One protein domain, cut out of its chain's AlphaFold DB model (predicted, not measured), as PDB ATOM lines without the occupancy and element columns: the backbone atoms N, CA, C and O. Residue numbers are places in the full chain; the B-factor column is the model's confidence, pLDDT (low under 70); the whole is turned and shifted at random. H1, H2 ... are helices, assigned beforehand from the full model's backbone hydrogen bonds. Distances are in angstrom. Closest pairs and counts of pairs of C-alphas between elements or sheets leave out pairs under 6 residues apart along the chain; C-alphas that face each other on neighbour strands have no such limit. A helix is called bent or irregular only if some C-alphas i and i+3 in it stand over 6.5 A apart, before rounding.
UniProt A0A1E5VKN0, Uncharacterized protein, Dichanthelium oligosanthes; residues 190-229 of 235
ATOM      1  N   CYS A 190     -13.148 -99.982 -30.710       87.06
ATOM      2  CA  CYS A 190     -13.091 -99.484 -29.340       87.06
ATOM      3  C   CYS A 190     -13.462-100.552 -28.300       87.06
ATOM      4  O   CYS A 190     -12.707-100.739 -27.349       87.06
ATOM      5  N   ILE A 191     -14.574-101.276 -28.481       88.75
ATOM      6  CA  ILE A 191     -14.992-102.349 -27.561       88.75
ATOM      7  C   ILE A 191     -13.975-103.498 -27.567       88.75
ATOM      8  O   ILE A 191     -13.563-103.953 -26.501       88.75
ATOM      9  N   ARG A 192     -13.459-103.894 -28.741       90.00
ATOM     10  CA  ARG A 192     -12.388-104.906 -28.829       90.00
ATOM     11  C   ARG A 192     -11.121-104.467 -28.105       90.00
ATOM     12  O   ARG A 192     -10.535-105.252 -27.368       90.00
ATOM     13  N   TRP A 193     -10.696-103.216 -28.290       92.50
ATOM     14  CA  TRP A 193      -9.537-102.667 -27.585       92.50
ATOM     15  C   TRP A 193      -9.758-102.611 -26.071       92.50
ATOM     16  O   TRP A 193      -8.844-102.975 -25.329       92.50
ATOM     17  N   LEU A 194     -10.950-102.221 -25.608       92.75
ATOM     18  CA  LEU A 194     -11.312-102.246 -24.187       92.75
ATOM     19  C   LEU A 194     -11.203-103.663 -23.614       92.75
ATOM     20  O   LEU A 194     -10.617-103.829 -22.549       92.75
ATOM     21  N   GLY A 195     -11.644-104.679 -24.363       91.62
ATOM     22  CA  GLY A 195     -11.502-106.090 -23.989       91.62
ATOM     23  C   GLY A 195     -10.052-106.564 -23.796       91.62
ATOM     24  O   GLY A 195      -9.824-107.585 -23.156       91.62
ATOM     25  N   THR A 196      -9.052-105.821 -24.293       94.81
ATOM     26  CA  THR A 196      -7.620-106.121 -24.073       94.81
ATOM     27  C   THR A 196      -7.036-105.500 -22.799       94.81
ATOM     28  O   THR A 196      -5.851-105.697 -22.516       94.81
ATOM     29  N   LYS A 197      -7.799-104.680 -22.066       94.94
ATOM     30  CA  LYS A 197      -7.310-103.942 -20.891       94.94
ATOM     31  C   LYS A 197      -7.725-104.630 -19.589       94.94
ATOM     32  O   LYS A 197      -8.793-105.234 -19.545       94.94
ATOM     33  N   PRO A 198      -6.909-104.537 -18.523       95.75
ATOM     34  CA  PRO A 198      -7.331-104.978 -17.200       95.75
ATOM     35  C   PRO A 198      -8.622-104.285 -16.748       95.75
ATOM     36  O   PRO A 198      -8.897-103.136 -17.110       95.75
ATOM     37  N   SER A 199      -9.397-104.974 -15.914       94.12
ATOM     38  CA  SER A 199     -10.596-104.407 -15.300       94.12
ATOM     39  C   SER A 199     -10.272-103.099 -14.576       94.12
ATOM     40  O   SER A 199      -9.249-102.990 -13.897       94.12
ATOM     41  N   SER A 200     -11.143-102.102 -14.739       93.12
ATOM     42  CA  SER A 200     -11.025-100.785 -14.096       93.12
ATOM     43  C   SER A 200      -9.724-100.021 -14.396       93.12
ATOM     44  O   SER A 200      -9.340 -99.144 -13.629       93.12
ATOM     45  N   SER A 201      -9.034-100.316 -15.509       92.44
ATOM     46  CA  SER A 201      -7.770 -99.648 -15.867       92.44
ATOM     47  C   SER A 201      -7.898 -98.559 -16.938       92.44
ATOM     48  O   SER A 201      -6.885 -98.000 -17.362       92.44
ATOM     49  N   VAL A 202      -9.099 -98.321 -17.466       92.88
ATOM     50  CA  VAL A 202      -9.341 -97.378 -18.567       92.88
ATOM     51  C   VAL A 202     -10.195 -96.224 -18.071       92.88
ATOM     52  O   VAL A 202     -11.223 -96.437 -17.439       92.88
ATOM     53  N   VAL A 203      -9.778 -95.005 -18.407       91.38
ATOM     54  CA  VAL A 203     -10.543 -93.783 -18.158       91.38
ATOM     55  C   VAL A 203     -11.196 -93.352 -19.467       91.38
ATOM     56  O   VAL A 203     -10.502 -93.137 -20.463       91.38
ATOM     57  N   TYR A 204     -12.522 -93.235 -19.468       89.81
ATOM     58  CA  TYR A 204     -13.273 -92.639 -20.570       89.81
ATOM     59  C   TYR A 204     -13.329 -91.121 -20.391       89.81
ATOM     60  O   TYR A 204     -13.614 -90.635 -19.299       89.81
ATOM     61  N   VAL A 205     -13.057 -90.377 -21.464       87.88
ATOM     62  CA  VAL A 205     -13.116 -88.912 -21.476       87.88
ATOM     63  C   VAL A 205     -13.935 -88.467 -22.677       87.88
ATOM     64  O   VAL A 205     -13.615 -88.811 -23.813       87.88
ATOM     65  N   CYS A 206     -14.992 -87.707 -22.412       85.19
ATOM     66  CA  CYS A 206     -15.885 -87.124 -23.402       85.19
ATOM     67  C   CYS A 206     -16.448 -85.823 -22.834       85.19
ATOM     68  O   CYS A 206     -16.827 -85.779 -21.665       85.19
ATOM     69  N   PHE A 207     -16.500 -84.780 -23.657       82.81
ATOM     70  CA  PHE A 207     -17.013 -83.463 -23.269       82.81
ATOM     71  C   PHE A 207     -18.458 -83.239 -23.754       82.81
ATOM     72  O   PHE A 207     -18.964 -82.123 -23.751       82.81
ATOM     73  N   GLY A 208     -19.135 -84.313 -24.165       82.50
ATOM     74  CA  GLY A 208     -20.457 -84.246 -24.772       82.50
ATOM     75  C   GLY A 208     -20.415 -83.749 -26.216       82.50
ATOM     76  O   GLY A 208     -19.357 -83.643 -26.834       82.50
ATOM     77  N   THR A 209     -21.594 -83.478 -26.765       76.00
ATOM     78  CA  THR A 209     -21.779 -83.050 -28.160       76.00
ATOM     79  C   THR A 209     -21.631 -81.544 -28.360       76.00
ATOM     80  O   THR A 209     -21.487 -81.107 -29.497       76.00
ATOM     81  N   TYR A 210     -21.676 -80.765 -27.275       68.56
ATOM     82  CA  TYR A 210     -21.776 -79.305 -27.329       68.56
ATOM     83  C   TYR A 210     -20.482 -78.577 -26.931       68.56
ATOM     84  O   TYR A 210     -20.249 -77.443 -27.339       68.56
ATOM     85  N   ALA A 211     -19.609 -79.203 -26.139       72.56
ATOM     86  CA  ALA A 211     -18.378 -78.552 -25.704       72.56
ATOM     87  C   ALA A 211     -17.255 -78.750 -26.731       72.56
ATOM     88  O   ALA A 211     -16.751 -79.860 -26.925       72.56
ATOM     89  N   ALA A 212     -16.818 -77.654 -27.352       71.69
ATOM     90  CA  ALA A 212     -15.627 -77.635 -28.190       71.69
ATOM     91  C   ALA A 212     -14.371 -77.359 -27.346       71.69
ATOM     92  O   ALA A 212     -14.361 -76.496 -26.470       71.69
ATOM     93  N   MET A 213     -13.284 -78.074 -27.637       76.12
ATOM     94  CA  MET A 213     -11.969 -77.826 -27.045       76.12
ATOM     95  C   MET A 213     -10.995 -77.408 -28.142       76.12
ATOM     96  O   MET A 213     -10.874 -78.084 -29.165       76.12
ATOM     97  N   SER A 214     -10.261 -76.314 -27.923       81.06
ATOM     98  CA  SER A 214      -9.298 -75.842 -28.918       81.06
ATOM     99  C   SER A 214      -8.141 -76.830 -29.092       81.06
ATOM    100  O   SER A 214      -7.756 -77.551 -28.164       81.06
ATOM    101  N   GLY A 215      -7.518 -76.831 -30.274       82.81
ATOM    102  CA  GLY A 215      -6.363 -77.693 -30.546       82.81
ATOM    103  C   GLY A 215      -5.212 -77.489 -29.550       82.81
ATOM    104  O   GLY A 215      -4.537 -78.450 -29.179       82.81
ATOM    105  N   ASP A 216      -5.015 -76.264 -29.057       85.31
ATOM    106  CA  ASP A 216      -4.023 -75.955 -28.022       85.31
ATOM    107  C   ASP A 216      -4.384 -76.519 -26.651       85.31
ATOM    108  O   ASP A 216      -3.512 -77.023 -25.936       85.31
ATOM    109  N   GLN A 217      -5.658 -76.453 -26.263       85.00
ATOM    110  CA  GLN A 217      -6.134 -77.082 -25.032       85.00
ATOM    111  C   GLN A 217      -5.966 -78.601 -25.109       85.00
ATOM    112  O   GLN A 217      -5.374 -79.181 -24.199       85.00
ATOM    113  N   LEU A 218      -6.341 -79.226 -26.230       84.69
ATOM    114  CA  LEU A 218      -6.162 -80.662 -26.444       84.69
ATOM    115  C   LEU A 218      -4.681 -81.069 -26.388       84.69
ATOM    116  O   LEU A 218      -4.324 -82.052 -25.734       84.69
ATOM    117  N   ARG A 219      -3.786 -80.294 -27.021       84.94
ATOM    118  CA  ARG A 219      -2.331 -80.528 -26.964       84.94
ATOM    119  C   ARG A 219      -1.789 -80.439 -25.541       84.94
ATOM    120  O   ARG A 219      -1.015 -81.311 -25.130       84.94
ATOM    121  N   ARG A 220      -2.181 -79.410 -24.785       85.12
ATOM    122  CA  ARG A 220      -1.772 -79.247 -23.380       85.12
ATOM    123  C   ARG A 220      -2.286 -80.395 -22.525       85.12
ATOM    124  O   ARG A 220      -1.500 -80.996 -21.795       85.12
ATOM    125  N   TRP A 221      -3.552 -80.762 -22.690       82.44
ATOM    126  CA  TRP A 221      -4.180 -81.861 -21.967       82.44
ATOM    127  C   TRP A 221      -3.471 -83.195 -22.239       82.44
ATOM    128  O   TRP A 221      -3.019 -83.865 -21.309       82.44
ATOM    129  N   ARG A 222      -3.209 -83.518 -23.514       80.19
ATOM    130  CA  ARG A 222      -2.430 -84.702 -23.920       80.19
ATOM    131  C   ARG A 222      -1.022 -84.708 -23.322       80.19
ATOM    132  O   ARG A 222      -0.513 -85.760 -22.935       80.19
ATOM    133  N   SER A 223      -0.377 -83.545 -23.266       77.81
ATOM    134  CA  SER A 223       0.970 -83.398 -22.705       77.81
ATOM    135  C   SER A 223       0.988 -83.595 -21.189       77.81
ATOM    136  O   SER A 223       1.944 -84.170 -20.674       77.81
ATOM    137  N   GLY A 224      -0.055 -83.155 -20.481       78.06
ATOM    138  CA  GLY A 224      -0.246 -83.429 -19.055       78.06
ATOM    139  C   GLY A 224      -0.496 -84.913 -18.785       78.06
ATOM    140  O   GLY A 224       0.175 -85.504 -17.943       78.06
ATOM    141  N   TRP A 225      -1.366 -85.543 -19.578       69.75
ATOM    142  CA  TRP A 225      -1.722 -86.961 -19.446       69.75
ATOM    143  C   TRP A 225      -0.520 -87.900 -19.606       69.75
ATOM    144  O   TRP A 225      -0.322 -88.824 -18.820       69.75
ATOM    145  N   LYS A 226       0.348 -87.620 -20.587       70.88
ATOM    146  CA  LYS A 226       1.577 -88.397 -20.825       70.88
ATOM    147  C   LYS A 226       2.546 -88.371 -19.640       70.88
ATOM    148  O   LYS A 226       3.256 -89.351 -19.434       70.88
ATOM    149  N   ARG A 227       2.582 -87.285 -18.858       66.25
ATOM    150  CA  ARG A 227       3.464 -87.175 -17.681       66.25
ATOM    151  C   ARG A 227       3.001 -88.037 -16.507       66.25
ATOM    152  O   ARG A 227       3.821 -88.366 -15.663       66.25
ATOM    153  N   GLN A 228       1.725 -88.426 -16.466       61.06
ATOM    154  CA  GLN A 228       1.154 -89.251 -15.394       61.06
ATOM    155  C   GLN A 228       1.255 -90.764 -15.667       61.06
ATOM    156  O   GLN A 228       0.751 -91.563 -14.888       61.06
ATOM    157  N   GLY A 229       1.906 -91.188 -16.760       54.75
ATOM    158  CA  GLY A 229       2.122 -92.612 -17.071       54.75
ATOM    159  C   GLY A 229       0.886 -93.359 -17.597       54.75
ATOM    160  O   GLY A 229       0.961 -94.556 -17.881       54.75
TER     161      GLY A 229
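What this domain is: This is residues 190 to 229 of the 235 residues of an uncharacterized protein of Dichanthelium oligosanthes (UniProt A0A1E5VKN0). A short helix, H1, and a longer one, H2, lie far from each other, joined by a long winding strand-free loop, residues 195 to 214, that runs away from H1, turns back near residues 208 to 211 and leads into H2; the result is an open, hollow frame without a packed core. The printed part has 40 residues with two named helices, H1 then H2 along the chain, and no named strand. The class is all helix, though under half of the residues, 18 of 40, are in named elements. It is only just loose, close to extended, with a radius of gyration of the C-alphas of 12.9 A, and its outline is flat, spanning 31 by 27 by 14 A.

How they stand to each other: H1, residues 190 to 194, and H2, residues 215 to 227, are apart: no C-alpha of the one is within 8 A of the other. Residues 195 to 201 stand free, and so do residues 203 to 229, of which 215 to 227 belong to H2; no C-alpha 8 or more residues away along the chain comes within 10 A of theirs. In H1 every O i to N i+4 pair is within hydrogen-bond range, and in H2 8 of 9 are.

Where its parts are: H1 begins at C-alpha 190, at (-13.091, -99.484, -29.340), and is 6.1 A from first to last C-alpha. H2 begins at C-alpha 215, at (-6.363, -77.693, -30.546), and ends at C-alpha 227, at (3.464, -87.175, -17.681), 18.8 A away. Neither helix is bent or irregular.

The domain as a whole: The two C-alphas farthest apart are those of Ser 199 and Asp 216, at 31.9 A. The printed part has no cut, and the link from H1 to H2, 20 residues, is long. The mean pLDDT of the printed part is 82.9, with residue 210, residue 225 and residues 227 to 229 under 70.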